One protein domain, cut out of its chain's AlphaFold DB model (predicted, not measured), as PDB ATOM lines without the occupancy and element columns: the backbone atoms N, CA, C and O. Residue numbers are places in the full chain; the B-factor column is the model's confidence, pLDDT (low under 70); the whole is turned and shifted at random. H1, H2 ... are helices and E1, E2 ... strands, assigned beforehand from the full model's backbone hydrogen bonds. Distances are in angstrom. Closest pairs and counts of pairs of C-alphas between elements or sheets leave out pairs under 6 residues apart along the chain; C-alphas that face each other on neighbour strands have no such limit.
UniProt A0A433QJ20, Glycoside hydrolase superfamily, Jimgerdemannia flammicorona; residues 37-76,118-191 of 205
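What this domain is: This is residues 37 to 76 and 118 to 191 of the 205 residues of the protein "Glycoside hydrolase superfamily" of Jimgerdemannia flammicorona (UniProt A0A433QJ20). A twisted sheet of four strands has one helix, H2, over strands E3 and E4 on one face, and a second helix, H1, packs on H2 at a steep tilt and only grazes the sheet. The long loop of the hairpin E1 and E2, residues 47 to 59, reaches 17 to 27 A from the mean of the C-alphas. The printed part has 114 residues with two named helices and four named strands, in the order E1, E2, H1, E3, H2, E4; the sheet runs E2, E1, E3, E4 and is mixed. The class is mixed, helices and strands, with 52 of the residues, under half, in named elements. The whole is compact, with a radius of gyration of the C-alphas of 14.4 A, and spans 44 by 35 by 29 A.

How they stand to each other: E1, residues 39 to 46, and E2, residues 60 to 65, form a hairpin, antiparallel at 144 degrees, with N 63 and O 43 at 2.7 A. H1, residues 120 to 134, only grazes the sheet with its residues 130 to 134. E3, residues 151 to 156, is antiparallel to E1 at 153 degrees, with N 42 and O 153 at 2.8 A. H2, residues 164 to 176, is on the sheet at a height of 10.3 A, over E3 and over E4, residues 184 to 187; it runs along the strands, at 1 degree to E3 on the local plane. E4 is parallel to E3 at 11 degrees, with N 154 and O 186 at 2.9 A. E3, H2 and E4 form a strand-helix-strand unit, two parallel neighbour strands with a helix between, and its crossover is right-handed. With H2 on one face, the sheet makes two layers, strands and helix. H1 and H2 touch, their closest C-alphas being those of Val 123 and Val 167, 5.3 A apart; they run the same way at a steep tilt of 50 degrees. E2 and E4, the edge strands, are apart. In H1 and H2 every O i to N i+4 pair is within hydrogen-bond range.

Where its parts are: E1 begins at C-alpha 39, (188.587, 173.858, 287.675), and is 22.9 A long; E2 measures 15.8 A. H1 runs 21.0 A from C-alpha 120 at (170.937, 171.408, 287.012). E3 is 15.9 A long and H2 18.7 A. E4, 10.4 A, ends at C-alpha 187, (186.356, 182.435, 294.911).

The domain as a whole: The two C-alphas farthest apart, those of Asn 55 and Ser 119, are 45.2 A apart. Residues 77 to 117 are not printed, and C-alphas 76 and 118 stand 20.6 A apart across this cut. The links E1 to E2 and H1 to E3 are long. The mean pLDDT of the printed part is 74.0; 42 residues are under 70, among them residues 44 to 61 and 63 to 76.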
ATOM      1  N   THR A  37     196.371 174.044 285.515       41.84
ATOM      2  CA  THR A  37     195.300 174.720 284.774       41.84
ATOM      3  C   THR A  37     194.059 173.834 284.816       41.84
ATOM      4  O   THR A  37     194.105 172.717 284.302       41.84
ATOM      5  N   GLY A  38     192.958 174.288 285.421       54.03
ATOM      6  CA  GLY A  38     191.743 173.476 285.572       54.03
ATOM      7  C   GLY A  38     190.688 174.126 286.465       54.03
ATOM      8  O   GLY A  38     190.924 175.178 287.040       54.03
ATOM      9  N   VAL A  39     189.520 173.503 286.596       56.28
ATOM     10  CA  VAL A  39     188.587 173.858 287.675       56.28
ATOM     11  C   VAL A  39     189.075 173.214 288.962       56.28
ATOM     12  O   VAL A  39     189.308 172.003 288.985       56.28
ATOM     13  N   ARG A  40     189.183 173.995 290.036       69.00
ATOM     14  CA  ARG A  40     189.482 173.470 291.363       69.00
ATOM     15  C   ARG A  40     188.508 174.004 292.392       69.00
ATOM     16  O   ARG A  40     187.993 175.113 292.291       69.00
ATOM     17  N   ILE A  41     188.250 173.159 293.374       64.44
ATOM     18  CA  ILE A  41     187.424 173.486 294.522       64.44
ATOM     19  C   ILE A  41     188.280 173.147 295.728       64.44
ATOM     20  O   ILE A  41     188.607 171.983 295.949       64.44
ATOM     21  N   HIS A  42     188.707 174.166 296.456       72.44
ATOM     22  CA  HIS A  42     189.478 173.999 297.675       72.44
ATOM     23  C   HIS A  42     188.532 174.042 298.867       72.44
ATOM     24  O   HIS A  42     187.453 174.625 298.795       72.44
ATOM     25  N   MET A  43     188.923 173.417 299.967       75.25
ATOM     26  CA  MET A  43     188.151 173.492 301.201       75.25
ATOM     27  C   MET A  43     188.892 174.302 302.239       75.25
ATOM     28  O   MET A  43     190.114 174.217 302.337       75.25
ATOM     29  N   ALA A  44     188.149 175.064 303.026       66.75
ATOM     30  CA  ALA A  44     188.718 175.981 303.995       66.75
ATOM     31  C   ALA A  44     188.515 175.477 305.426       66.75
ATOM     32  O   ALA A  44     187.424 175.024 305.786       66.75
ATOM     33  N   PHE A  45     189.556 175.624 306.245       61.72
ATOM     34  CA  PHE A  45     189.443 175.637 307.701       61.72
ATOM     35  C   PHE A  45     189.671 177.055 308.223       61.72
ATOM     36  O   PHE A  45     190.580 177.754 307.763       61.72
ATOM     37  N   LYS A  46     188.871 177.452 309.210       61.50
ATOM     38  CA  LYS A  46     189.118 178.609 310.068       61.50
ATOM     39  C   LYS A  46     190.009 178.134 311.219       61.50
ATOM     40  O   LYS A  46     189.665 177.184 311.922       61.50
ATOM     41  N   THR A  47     191.195 178.718 311.370       57.31
ATOM     42  CA  THR A  47     192.189 178.275 312.370       57.31
ATOM     43  C   THR A  47     191.669 178.512 313.806       57.31
ATOM     44  O   THR A  47     190.839 179.402 314.010       57.31
ATOM     45  N   PRO A  48     192.028 177.636 314.783       46.94
ATOM     46  CA  PRO A  48     193.418 177.412 315.218       46.94
ATOM     47  C   PRO A  48     193.962 175.974 315.054       46.94
ATOM     48  O   PRO A  48     195.083 175.702 315.477       46.94
ATOM     49  N   VAL A  49     193.188 175.043 314.481       46.22
ATOM     50  CA  VAL A  49     193.398 173.584 314.661       46.22
ATOM     51  C   VAL A  49     194.638 173.012 313.955       46.22
ATOM     52  O   VAL A  49     195.130 171.960 314.350       46.22
ATOM     53  N   ILE A  50     195.215 173.703 312.972       44.19
ATOM     54  CA  ILE A  50     196.498 173.314 312.372       44.19
ATOM     55  C   ILE A  50     197.318 174.584 312.180       44.19
ATOM     56  O   ILE A  50     197.087 175.335 311.235       44.19
ATOM     57  N   ARG A  51     198.283 174.837 313.070       45.25
ATOM     58  CA  ARG A  51     199.399 175.717 312.716       45.25
ATOM     59  C   ARG A  51     200.320 174.911 311.800       45.25
ATOM     60  O   ARG A  51     200.826 173.883 312.252       45.25
ATOM     61  N   PRO A  52     200.556 175.334 310.545       49.34
ATOM     62  CA  PRO A  52     201.722 174.857 309.812       49.34
ATOM     63  C   PRO A  52     202.928 175.066 310.730       49.34
ATOM     64  O   PRO A  52     203.066 176.157 311.281       49.34
ATOM     65  N   THR A  53     203.730 174.030 310.981       46.16
ATOM     66  CA  THR A  53     204.855 174.098 311.929       46.16
ATOM     67  C   THR A  53     205.696 175.345 311.656       46.16
ATOM     68  O   THR A  53     206.298 175.463 310.590       46.16
ATOM     69  N   GLY A  54     205.678 176.294 312.594       52.41
ATOM     70  CA  GLY A  54     206.247 177.628 312.420       52.41
ATOM     71  C   GLY A  54     205.290 178.745 312.843       52.41
ATOM     72  O   GLY A  54     204.119 178.525 313.145       52.41
ATOM     73  N   ASN A  55     205.819 179.967 312.881       50.66
ATOM     74  CA  ASN A  55     205.172 181.185 313.379       50.66
ATOM     75  C   ASN A  55     204.088 181.733 312.413       50.66
ATOM     76  O   ASN A  55     204.070 182.919 312.092       50.66
ATOM     77  N   SER A  56     203.237 180.861 311.861       54.88
ATOM     78  CA  SER A  56     202.239 181.237 310.856       54.88
ATOM     79  C   SER A  56     201.058 181.980 311.489       54.88
ATOM     80  O   SER A  56     200.452 181.498 312.446       54.88
ATOM     81  N   THR A  57     200.720 183.138 310.919       59.44
ATOM     82  CA  THR A  57     199.618 184.031 311.318       59.44
ATOM     83  C   THR A  57     198.365 183.861 310.447       59.44
ATOM     84  O   THR A  57     197.546 184.768 310.358       59.44
ATOM     85  N   ALA A  58     198.222 182.738 309.736       56.44
ATOM     86  CA  ALA A  58     197.115 182.552 308.799       56.44
ATOM     87  C   ALA A  58     195.768 182.307 309.516       56.44
ATOM     88  O   ALA A  58     195.622 181.342 310.268       56.44
ATOM     89  N   ASP A  59     194.765 183.137 309.211       62.91
ATOM     90  CA  ASP A  59     193.389 183.009 309.732       62.91
ATOM     91  C   ASP A  59     192.553 181.952 308.986       62.91
ATOM     92  O   ASP A  59     191.624 181.351 309.534       62.91
ATOM     93  N   VAL A  60     192.877 181.725 307.710       63.25
ATOM     94  CA  VAL A  60     192.182 180.781 306.826       63.25
ATOM     95  C   VAL A  60     193.209 179.970 306.052       63.25
ATOM     96  O   VAL A  60     194.127 180.526 305.448       63.25
ATOM     97  N   ILE A  61     193.028 178.650 306.044       68.19
ATOM     98  CA  ILE A  61     193.856 177.723 305.271       68.19
ATOM     99  C   ILE A  61     192.975 177.038 304.229       68.19
ATOM    100  O   ILE A  61     192.057 176.294 304.581       68.19
ATOM    101  N   ASN A  62     193.291 177.256 302.949       72.81
ATOM    102  CA  ASN A  62     192.648 176.569 301.829       72.81
ATOM    103  C   ASN A  62     193.391 175.263 301.524       72.81
ATOM    104  O   ASN A  62     194.437 175.246 300.874       72.81
ATOM    105  N   VAL A  63     192.819 174.149 301.966       69.44
ATOM    106  CA  VAL A  63     193.271 172.803 301.623       69.44
ATOM    107  C   VAL A  63     192.840 172.501 300.190       69.44
ATOM    108  O   VAL A  63     191.655 172.358 299.883       69.44
ATOM    109  N   SER A  64     193.820 172.440 299.289       65.81
ATOM    110  CA  SER A  64     193.588 172.280 297.855       65.81
ATOM    111  C   SER A  64     193.520 170.804 297.469       65.81
ATOM    112  O   SER A  64     194.489 170.070 297.648       65.81
ATOM    113  N   PHE A  65     192.410 170.368 296.881       61.91
ATOM    114  CA  PHE A  65     192.319 169.069 296.217       61.91
ATOM    115  C   PHE A  65     191.382 169.150 295.017       61.91
ATOM    116  O   PHE A  65     190.572 170.062 294.885       61.91
ATOM    117  N   LEU A  66     191.516 168.196 294.101       57.00
ATOM    118  CA  LEU A  66     190.685 168.165 292.912       57.00
ATOM    119  C   LEU A  66     189.386 167.410 293.193       57.00
ATOM    120  O   LEU A  66     189.383 166.187 293.330       57.00
ATOM    121  N   ILE A  67     188.269 168.133 293.234       61.19
ATOM    122  CA  ILE A  67     186.942 167.517 293.273       61.19
ATOM    123  C   ILE A  67     186.524 167.232 291.840       61.19
ATOM    124  O   ILE A  67     186.138 168.125 291.090       61.19
ATOM    125  N   THR A  68     186.615 165.970 291.438       55.41
ATOM    126  CA  THR A  68     186.175 165.570 290.105       55.41
ATOM    127  C   THR A  68     184.649 165.579 290.021       55.41
ATOM    128  O   THR A  68     183.943 164.894 290.775       55.41
ATOM    129  N   VAL A  69     184.149 166.370 289.072       53.09
ATOM    130  CA  VAL A  69     182.758 166.384 288.608       53.09
ATOM    131  C   VAL A  69     182.624 165.288 287.550       53.09
ATOM    132  O   VAL A  69     182.659 165.543 286.350       53.09
ATOM    133  N   SER A  70     182.622 164.029 287.974       47.31
ATOM    134  CA  SER A  70     182.259 162.930 287.082       47.31
ATOM    135  C   SER A  70     181.396 161.930 287.824       47.31
ATOM    136  O   SER A  70     181.802 161.422 288.871       47.31
ATOM    137  N   ASP A  71     180.253 161.610 287.226       36.47
ATOM    138  CA  ASP A  71     179.238 160.660 287.707       36.47
ATOM    139  C   ASP A  71     179.780 159.223 287.826       36.47
ATOM    140  O   ASP A  71     179.175 158.341 288.429       36.47
ATOM    141  N   THR A  72     180.982 158.977 287.301       34.31
ATOM    142  CA  THR A  72     181.691 157.711 287.444       34.31
ATOM    143  C   THR A  72     182.503 157.700 288.737       34.31
ATOM    144  O   THR A  72     183.636 158.181 288.813       34.31
ATOM    145  N   GLN A  73     181.938 157.062 289.763       35.53
ATOM    146  CA  GLN A  73     182.650 156.655 290.980       35.53
ATOM    147  C   GLN A  73     183.947 155.855 290.717       35.53
ATOM    148  O   GLN A  73     184.770 155.710 291.617       35.53
ATOM    149  N   GLU A  74     184.179 155.361 289.501       32.91
ATOM    150  CA  GLU A  74     185.350 154.548 289.170       32.91
ATOM    151  C   GLU A  74     186.677 155.310 289.096       32.91
ATOM    152  O   GLU A  74     187.718 154.736 289.415       32.91
ATOM    153  N   ARG A  75     186.696 156.596 288.721       34.97
ATOM    154  CA  ARG A  75     187.975 157.312 288.514       34.97
ATOM    155  C   ARG A  75     188.555 157.963 289.768       34.97
ATOM    156  O   ARG A  75     189.731 158.324 289.759       34.97
ATOM    157  N   ALA A  76     187.794 158.013 290.863       34.47
ATOM    158  CA  ALA A  76     188.308 158.385 292.185       34.47
ATOM    159  C   ALA A  76     189.347 157.376 292.722       34.47
ATOM    160  O   ALA A  76     190.171 157.730 293.562       34.47
ATOM    161  N   SER A 118     176.821 171.053 282.893       81.25
ATOM    162  CA  SER A 118     175.941 171.178 281.728       81.25
ATOM    163  C   SER A 118     174.471 170.926 282.054       81.25
ATOM    164  O   SER A 118     173.649 170.913 281.143       81.25
ATOM    165  N   SER A 119     174.127 170.682 283.319       81.81
ATOM    166  CA  SER A 119     172.743 170.510 283.757       81.81
ATOM    167  C   SER A 119     172.569 170.850 285.236       81.81
ATOM    168  O   SER A 119     173.501 170.733 286.035       81.81
ATOM    169  N   THR A 120     171.341 171.192 285.615       84.19
ATOM    170  CA  THR A 120     170.937 171.408 287.012       84.19
ATOM    171  C   THR A 120     171.107 170.146 287.866       84.19
ATOM    172  O   THR A 120     171.491 170.226 289.028       84.19
ATOM    173  N   ALA A 121     170.946 168.955 287.281       86.06
ATOM    174  CA  ALA A 121     171.229 167.696 287.973       86.06
ATOM    175  C   ALA A 121     172.707 167.581 288.392       86.06
ATOM    176  O   ALA A 121     173.009 167.096 289.483       86.06
ATOM    177  N   GLN A 122     173.642 168.057 287.560       85.19
ATOM    178  CA  GLN A 122     175.064 168.085 287.913       85.19
ATOM    179  C   GLN A 122     175.378 169.148 288.972       85.19
ATOM    180  O   GLN A 122     176.250 168.921 289.811       85.19
ATOM    181  N   VAL A 123     174.658 170.276 288.963       86.12
ATOM    182  CA  VAL A 123     174.727 171.290 290.028       86.12
ATOM    183  C   VAL A 123     174.348 170.675 291.370       86.12
ATOM    184  O   VAL A 123     175.135 170.729 292.317       86.12
ATOM    185  N   ASP A 124     173.179 170.036 291.435       88.06
ATOM    186  CA  ASP A 124     172.677 169.405 292.653       88.06
ATOM    187  C   ASP A 124     173.608 168.288 293.135       88.06
ATOM    188  O   ASP A 124     173.970 168.240 294.315       88.06
ATOM    189  N   ALA A 125     174.057 167.422 292.223       87.75
ATOM    190  CA  ALA A 125     174.975 166.337 292.545       87.75
ATOM    191  C   ALA A 125     176.305 166.859 293.109       87.75
ATOM    192  O   ALA A 125     176.814 166.321 294.097       87.75
ATOM    193  N   LEU A 126     176.870 167.919 292.518       87.81
ATOM    194  CA  LEU A 126     178.115 168.513 292.994       87.81
ATOM    195  C   LEU A 126     177.936 169.191 294.357       87.81
ATOM    196  O   LEU A 126     178.745 168.952 295.257       87.81
ATOM    197  N   ALA A 127     176.878 169.984 294.537       90.62
ATOM    198  CA  ALA A 127     176.590 170.657 295.802       90.62
ATOM    199  C   ALA A 127     176.383 169.650 296.944       90.62
ATOM    200  O   ALA A 127     177.003 169.776 298.003       90.62
ATOM    201  N   LEU A 128     175.589 168.596 296.718       91.75
ATOM    202  CA  LEU A 128     175.367 167.533 297.702       91.75
ATOM    203  C   LEU A 128     176.643 166.740 297.993       91.75
ATOM    204  O   LEU A 128     176.909 166.412 299.149       91.75
ATOM    205  N   LYS A 129     177.467 166.460 296.976       89.00
ATOM    206  CA  LYS A 129     178.761 165.789 297.161       89.00
ATOM    207  C   LYS A 129     179.695 166.616 298.043       89.00
ATOM    208  O   LYS A 129     180.310 166.059 298.952       89.00
ATOM    209  N   ILE A 130     179.792 167.924 297.799       90.25
ATOM    210  CA  ILE A 130     180.589 168.843 298.623       90.25
ATOM    211  C   ILE A 130     180.057 168.853 300.061       90.25
ATOM    212  O   ILE A 130     180.812 168.642 301.012       90.25
ATOM    213  N   TRP A 131     178.745 169.024 300.217       92.44
ATOM    214  CA  TRP A 131     178.094 169.104 301.519       92.44
ATOM    215  C   TRP A 131     178.279 167.845 302.371       92.44
ATOM    216  O   TRP A 131     178.714 167.931 303.520       92.44
ATOM    217  N   ASN A 132     177.998 166.674 301.797       91.12
ATOM    218  CA  ASN A 132     177.974 165.405 302.519       91.12
ATOM    219  C   ASN A 132     179.368 164.856 302.838       91.12
ATOM    220  O   ASN A 132     179.560 164.238 303.887       91.12
ATOM    221  N   ASN A 133     180.347 165.073 301.955       87.75
ATOM    222  CA  ASN A 133     181.680 164.493 302.127       87.75
ATOM    223  C   ASN A 133     182.643 165.392 302.913       87.75
ATOM    224  O   ASN A 133     183.599 164.873 303.485       87.75
ATOM    225  N   TYR A 134     182.424 166.712 302.924       87.50
ATOM    226  CA  TYR A 134     183.412 167.671 303.436       87.50
ATOM    227  C   TYR A 134     182.843 168.664 304.453       87.50
ATOM    228  O   TYR A 134     183.535 169.038 305.398       87.50
ATOM    229  N   LEU A 135     181.576 169.057 304.311       90.50
ATOM    230  CA  LEU A 135     180.940 170.068 305.160       90.50
ATOM    231  C   LEU A 135     179.968 169.411 306.153       90.50
ATOM    232  O   LEU A 135     180.296 168.372 306.737       90.50
ATOM    233  N   GLY A 136     178.813 170.036 306.391       90.62
ATOM    234  CA  GLY A 136     177.894 169.693 307.471       90.62
ATOM    235  C   GLY A 136     177.049 168.445 307.267       90.62
ATOM    236  O   GLY A 136     176.505 167.953 308.259       90.62
ATOM    237  N   GLY A 137     176.971 167.929 306.039       91.31
ATOM    238  CA  GLY A 137     176.207 166.732 305.708       91.31
ATOM    239  C   GLY A 137     176.879 165.434 306.157       91.31
ATOM    240  O   GLY A 137     177.933 165.438 306.798       91.31
ATOM    241  N   SER A 138     176.262 164.314 305.786       90.50
ATOM    242  CA  SER A 138     176.661 162.973 306.228       90.50
ATOM    243  C   SER A 138     176.985 162.073 305.040       90.50
ATOM    244  O   SER A 138     176.263 162.045 304.045       90.50
ATOM    245  N   SER A 139     178.073 161.312 305.150       87.25
ATOM    246  CA  SER A 139     178.532 160.355 304.143       87.25
ATOM    247  C   SER A 139     179.436 159.324 304.808       87.25
ATOM    248  O   SER A 139     180.198 159.667 305.705       87.25
ATOM    249  N   SER A 140     179.413 158.076 304.343       87.06
ATOM    250  CA  SER A 140     180.391 157.056 304.756       87.06
ATOM    251  C   SER A 140     181.757 157.224 304.078       87.06
ATOM    252  O   SER A 140     182.702 156.510 304.393       87.06
ATOM    253  N   LYS A 141     181.876 158.164 303.130       81.56
ATOM    254  CA  LYS A 141     183.073 158.402 302.309       81.56
ATOM    255  C   LYS A 141     183.691 159.770 302.594       81.56
ATOM    256  O   LYS A 141     184.018 160.501 301.660       81.56
ATOM    257  N   ARG A 142     183.812 160.144 303.868       83.50
ATOM    258  CA  ARG A 142     184.442 161.408 304.273       83.50
ATOM    259  C   ARG A 142     185.965 161.259 304.276       83.50
ATOM    260  O   ARG A 142     186.486 160.501 305.092       83.50
ATOM    261  N   PRO A 143     186.703 161.973 303.408       80.94
ATOM    262  CA  PRO A 143     188.156 161.795 303.303       80.94
ATOM    263  C   PRO A 143     188.928 162.228 304.554       80.94
ATOM    264  O   PRO A 143     190.063 161.806 304.747       80.94
ATOM    265  N   PHE A 144     188.304 163.049 305.402       78.81
ATOM    266  CA  PHE A 144     188.869 163.568 306.649       78.81
ATOM    267  C   PHE A 144     188.159 163.004 307.892       78.81
ATOM    268  O   PHE A 144     188.181 163.622 308.953       78.81
ATOM    269  N   GLY A 145     187.491 161.853 307.750       84.06
ATOM    270  CA  GLY A 145     186.686 161.257 308.816       84.06
ATOM    271  C   GLY A 145     185.585 162.206 309.293       84.06
ATOM    272  O   GLY A 145     184.893 162.835 308.485       84.06
ATOM    273  N   ASP A 146     185.455 162.345 310.609       85.56
ATOM    274  CA  ASP A 146     184.410 163.161 311.237       85.56
ATOM    275  C   ASP A 146     184.676 164.671 311.161       85.56
ATOM    276  O   ASP A 146     183.796 165.478 311.477       85.56
ATOM    277  N   ALA A 147     185.863 165.085 310.704       84.12
ATOM    278  CA  ALA A 147     186.186 166.496 310.559       84.12
ATOM    279  C   ALA A 147     185.253 167.169 309.538       84.12
ATOM    280  O   ALA A 147     185.099 166.714 308.399       84.12
ATOM    281  N   LYS A 148     184.639 168.287 309.945       87.44
ATOM    282  CA  LYS A 148     183.788 169.137 309.100       87.44
ATOM    283  C   LYS A 148     184.513 170.436 308.786       87.44
ATOM    284  O   LYS A 148     184.828 171.197 309.701       87.44
ATOM    285  N   MET A 149     184.726 170.703 307.504       87.19
ATOM    286  CA  MET A 149     185.353 171.938 307.033       87.19
ATOM    287  C   MET A 149     184.454 173.155 307.283       87.19
ATOM    288  O   MET A 149     183.257 173.022 307.561       87.19
ATOM    289  N   ASP A 150     185.050 174.342 307.253       87.06
ATOM    290  CA  ASP A 150     184.373 175.616 307.520       87.06
ATOM    291  C   ASP A 150     183.872 176.283 306.242       87.06
ATOM    292  O   ASP A 150     183.055 177.194 306.296       87.06
ATOM    293  N   GLY A 151     184.323 175.838 305.074       88.88
ATOM    294  CA  GLY A 151     183.875 176.427 303.828       88.88
ATOM    295  C   GLY A 151     184.505 175.822 302.594       88.88
ATOM    296  O   GLY A 151     185.254 174.846 302.659       88.88
ATOM    297  N   VAL A 152     184.181 176.442 301.469       87.50
ATOM    298  CA  VAL A 152     184.618 176.043 300.137       87.50
ATOM    299  C   VAL A 152     185.113 177.259 299.355       87.50
ATOM    300  O   VAL A 152     184.536 178.342 299.433       87.50
ATOM    301  N   ASP A 153     186.180 177.075 298.593       85.12
ATOM    302  CA  ASP A 153     186.823 178.080 297.757       85.12
ATOM    303  C   ASP A 153     186.804 177.615 296.298       85.12
ATOM    304  O   ASP A 153     187.322 176.548 295.960       85.12
ATOM    305  N   PHE A 154     186.164 178.393 295.430       84.38
ATOM    306  CA  PHE A 154     186.039 178.084 294.008       84.38
ATOM    307  C   PHE A 154     187.169 178.751 293.222       84.38
ATOM    308  O   PHE A 154     187.125 179.938 292.888       84.38
ATOM    309  N   ASP A 155     188.177 177.952 292.897       82.12
ATOM    310  CA  ASP A 155     189.364 178.333 292.140       82.12
ATOM    311  C   ASP A 155     189.221 177.849 290.690       82.12
ATOM    312  O   ASP A 155     189.767 176.833 290.249       82.12
ATOM    313  N   ILE A 156     188.366 178.556 289.949       77.12
ATOM    314  CA  ILE A 156     187.985 178.210 288.579       77.12
ATOM    315  C   ILE A 156     189.003 178.814 287.603       77.12
ATOM    316  O   ILE A 156     188.851 179.930 287.113       77.12
ATOM    317  N   GLU A 157     190.063 178.061 287.305       73.19
ATOM    318  CA  GLU A 157     191.204 178.534 286.510       73.19
ATOM    319  C   GLU A 157     191.128 178.148 285.018       73.19
ATOM    320  O   GLU A 157     191.930 178.613 284.205       73.19
ATOM    321  N   ALA A 158     190.193 177.287 284.615       66.19
ATOM    322  CA  ALA A 158     189.935 176.951 283.214       66.19
ATOM    323  C   ALA A 158     188.555 176.298 283.053       66.19
ATOM    324  O   ALA A 158     188.033 175.711 283.990       66.19
ATOM    325  N   GLY A 159     187.994 176.317 281.841       67.44
ATOM    326  CA  GLY A 159     186.678 175.724 281.566       67.44
ATOM    327  C   GLY A 159     185.592 176.781 281.389       67.44
ATOM    328  O   GLY A 159     185.909 177.920 281.065       67.44
ATOM    329  N   SER A 160     184.327 176.374 281.514       69.50
ATOM    330  CA  SER A 160     183.206 177.319 281.567       69.50
ATOM    331  C   SER A 160     182.911 177.635 283.027       69.50
ATOM    332  O   SER A 160     182.851 176.702 283.824       69.50
ATOM    333  N   GLY A 161     182.711 178.909 283.363       71.62
ATOM    334  CA  GLY A 161     182.221 179.321 284.684       71.62
ATOM    335  C   GLY A 161     180.724 179.062 284.889       71.62
ATOM    336  O   GLY A 161     180.217 179.280 285.983       71.62
ATOM    337  N   THR A 162     180.020 178.595 283.852       80.12
ATOM    338  CA  THR A 162     178.580 178.309 283.884       80.12
ATOM    339  C   THR A 162     178.219 177.354 285.022       80.12
ATOM    340  O   THR A 162     178.935 176.373 285.243       80.12
ATOM    341  N   TYR A 163     177.090 177.627 285.682       84.94
ATOM    342  CA  TYR A 163     176.465 176.827 286.739       84.94
ATOM    343  C   TYR A 163     177.205 176.778 288.085       84.94
ATOM    344  O   TYR A 163     176.660 176.253 289.055       84.94
ATOM    345  N   TYR A 164     178.430 177.306 288.204       85.50
ATOM    346  CA  TYR A 164     179.122 177.329 289.502       85.50
ATOM    347  C   TYR A 164     178.477 178.308 290.491       85.50
ATOM    348  O   TYR A 164     178.512 178.067 291.694       85.50
ATOM    349  N   ASP A 165     177.839 179.362 289.995       89.44
ATOM    350  CA  ASP A 165     176.956 180.244 290.758       89.44
ATOM    351  C   ASP A 165     175.751 179.485 291.337       89.44
ATOM    352  O   ASP A 165     175.461 179.602 292.529       89.44
ATOM    353  N   GLU A 166     175.110 178.624 290.545       92.38
ATOM    354  CA  GLU A 166     174.013 177.776 291.023       92.38
ATOM    355  C   GLU A 166     174.485 176.758 292.077       92.38
ATOM    356  O   GLU A 166     173.792 176.524 293.070       92.38
ATOM    357  N   VAL A 167     175.699 176.207 291.938       90.44
ATOM    358  CA  VAL A 167     176.305 175.346 292.974       90.44
ATOM    359  C   VAL A 167     176.496 176.122 294.277       90.44
ATOM    360  O   VAL A 167     176.171 175.609 295.351       90.44
ATOM    361  N   MET A 168     176.995 177.360 294.207       92.62
ATOM    362  CA  MET A 168     177.153 178.219 295.385       92.62
ATOM    363  C   MET A 168     175.800 178.516 296.042       92.62
ATOM    364  O   MET A 168     175.692 178.426 297.266       92.62
ATOM    365  N   LEU A 169     174.761 178.817 295.256       94.06
ATOM    366  CA  LEU A 169     173.402 179.035 295.761       94.06
ATOM    367  C   LEU A 169     172.853 177.790 296.462       94.06
ATOM    368  O   LEU A 169     172.339 177.888 297.579       94.06
ATOM    369  N   LYS A 170     173.022 176.607 295.864       93.81
ATOM    370  CA  LYS A 170     172.574 175.350 296.470       93.81
ATOM    371  C   LYS A 170     173.301 175.055 297.781       93.81
ATOM    372  O   LYS A 170     172.677 174.638 298.754       93.81
ATOM    373  N   LEU A 171     174.604 175.325 297.851       92.56
ATOM    374  CA  LEU A 171     175.368 175.207 299.093       92.56
ATOM    375  C   LEU A 171     174.864 176.171 300.171       92.56
ATOM    376  O   LEU A 171     174.685 175.751 301.309       92.56
ATOM    377  N   ARG A 172     174.554 177.428 299.826       93.00
ATOM    378  CA  ARG A 172     173.961 178.386 300.777       93.00
ATOM    379  C   ARG A 172     172.634 177.885 301.349       93.00
ATOM    380  O   ARG A 172     172.414 178.018 302.550       93.00
ATOM    381  N   GLN A 173     171.787 177.269 300.521       93.62
ATOM    382  CA  GLN A 173     170.540 176.649 300.983       93.62
ATOM    383  C   GLN A 173     170.811 175.497 301.963       93.62
ATOM    384  O   GLN A 173     170.180 175.420 303.016       93.62
ATOM    385  N   LEU A 174     171.786 174.634 301.660       92.75
ATOM    386  CA  LEU A 174     172.184 173.531 302.543       92.75
ATOM    387  C   LEU A 174     172.767 174.027 303.874       92.75
ATOM    388  O   LEU A 174     172.511 173.421 304.911       92.75
ATOM    389  N   PHE A 175     173.498 175.147 303.868       90.81
ATOM    390  CA  PHE A 175     174.030 175.760 305.088       90.81
ATOM    391  C   PHE A 175     172.906 176.251 306.002       90.81
ATOM    392  O   PHE A 175     172.965 176.028 307.205       90.81
ATOM    393  N   ALA A 176     171.868 176.870 305.435       84.12
ATOM    394  CA  ALA A 176     170.720 177.358 306.198       84.12
ATOM    395  C   ALA A 176     169.899 176.218 306.826       84.12
ATOM    396  O   ALA A 176     169.385 176.361 307.931       84.12
ATOM    397  N   GLY A 177     169.799 175.076 306.139       74.81
ATOM    398  CA  GLY A 177     169.121 173.885 306.659       74.81
ATOM    399  C   GLY A 177     169.972 173.038 307.611       74.81
ATOM    400  O   GLY A 177     169.471 172.066 308.173       74.81
ATOM    401  N   GLY A 178     171.260 173.360 307.769       63.47
ATOM    402  CA  GLY A 178     172.246 172.473 308.366       63.47
ATOM    403  C   GLY A 178     173.101 173.148 309.427       63.47
ATOM    404  O   GLY A 178     174.165 173.677 309.118       63.47
ATOM    405  N   THR A 179     172.731 172.937 310.695       63.28
ATOM    406  CA  THR A 179     173.545 173.158 311.912       63.28
ATOM    407  C   THR A 179     173.715 174.610 312.386       63.28
ATOM    408  O   THR A 179     173.484 175.561 311.654       63.28
ATOM    409  N   SER A 180     174.160 174.776 313.638       73.38
ATOM    410  CA  SER A 180     174.525 176.062 314.260       73.38
ATOM    411  C   SER A 180     175.879 176.622 313.789       73.38
ATOM    412  O   SER A 180     176.309 177.676 314.257       73.38
ATOM    413  N   LYS A 181     176.579 175.915 312.890       84.12
ATOM    414  CA  LYS A 181     177.905 176.284 312.388       84.12
ATOM    415  C   LYS A 181     177.783 177.203 311.170       84.12
ATOM    416  O   LYS A 181     177.128 176.857 310.193       84.12
ATOM    417  N   SER A 182     178.486 178.332 311.194       87.56
ATOM    418  CA  SER A 182     178.619 179.206 310.024       87.56
ATOM    419  C   SER A 182     179.584 178.613 308.998       87.56
ATOM    420  O   SER A 182     180.714 178.268 309.344       87.56
ATOM    421  N   TYR A 183     179.158 178.556 307.735       89.31
ATOM    422  CA  TYR A 183     179.986 178.119 306.610       89.31
ATOM    423  C   TYR A 183     180.328 179.278 305.664       89.31
ATOM    424  O   TYR A 183     179.538 180.208 305.472       89.31
ATOM    425  N   TYR A 184     181.493 179.189 305.025       87.94
ATOM    426  CA  TYR A 184     182.036 180.214 304.136       87.94
ATOM    427  C   TYR A 184     182.110 179.732 302.681       87.94
ATOM    428  O   TYR A 184     182.343 178.557 302.402       87.94
ATOM    429  N   ILE A 185     181.916 180.664 301.745       89.38
ATOM    430  CA  ILE A 185     182.159 180.456 300.312       89.38
ATOM    431  C   ILE A 185     183.077 181.577 299.840       89.38
ATOM    432  O   ILE A 185     182.765 182.746 300.077       89.38
ATOM    433  N   SER A 186     184.169 181.229 299.166       85.81
ATOM    434  CA  SER A 186     185.066 182.172 298.493       85.81
ATOM    435  C   SER A 186     185.289 181.789 297.031       85.81
ATOM    436  O   SER A 186     184.865 180.728 296.568       85.81
ATOM    437  N   SER A 187     185.926 182.687 296.284       84.56
ATOM    438  CA  SER A 187     186.356 182.435 294.911       84.56
ATOM    439  C   SER A 187     187.708 183.089 294.646       84.56
ATOM    440  O   SER A 187     188.035 184.107 295.261       84.56
ATOM    441  N   ALA A 188     188.470 182.520 293.710       82.50
ATOM    442  CA  ALA A 188     189.787 183.010 293.311       82.50
ATOM    443  C   ALA A 188     189.792 183.434 291.826       82.50
ATOM    444  O   ALA A 188     190.259 182.687 290.962       82.50
ATOM    445  N   PRO A 189     189.246 184.617 291.482       79.44
ATOM    446  CA  PRO A 189     189.232 185.091 290.103       79.44
ATOM    447  C   PRO A 189     190.642 185.454 289.616       79.44
ATOM    448  O   PRO A 189     191.476 185.957 290.372       79.44
ATOM    449  N   ARG A 190     190.897 185.261 288.317       73.25
ATOM    450  CA  ARG A 190     192.106 185.788 287.670       73.25
ATOM    451  C   ARG A 190     191.940 187.264 287.339       73.25
ATOM    452  O   ARG A 190     190.891 187.681 286.855       73.25
ATOM    453  N   THR A 191     193.003 188.037 287.532       71.06
ATOM    454  CA  THR A 191     193.070 189.406 287.024       71.06
ATOM    455  C   THR A 191     193.271 189.380 285.509       71.06
ATOM    456  O   THR A 191     194.041 188.581 284.974       71.06
TER     457      THR A 191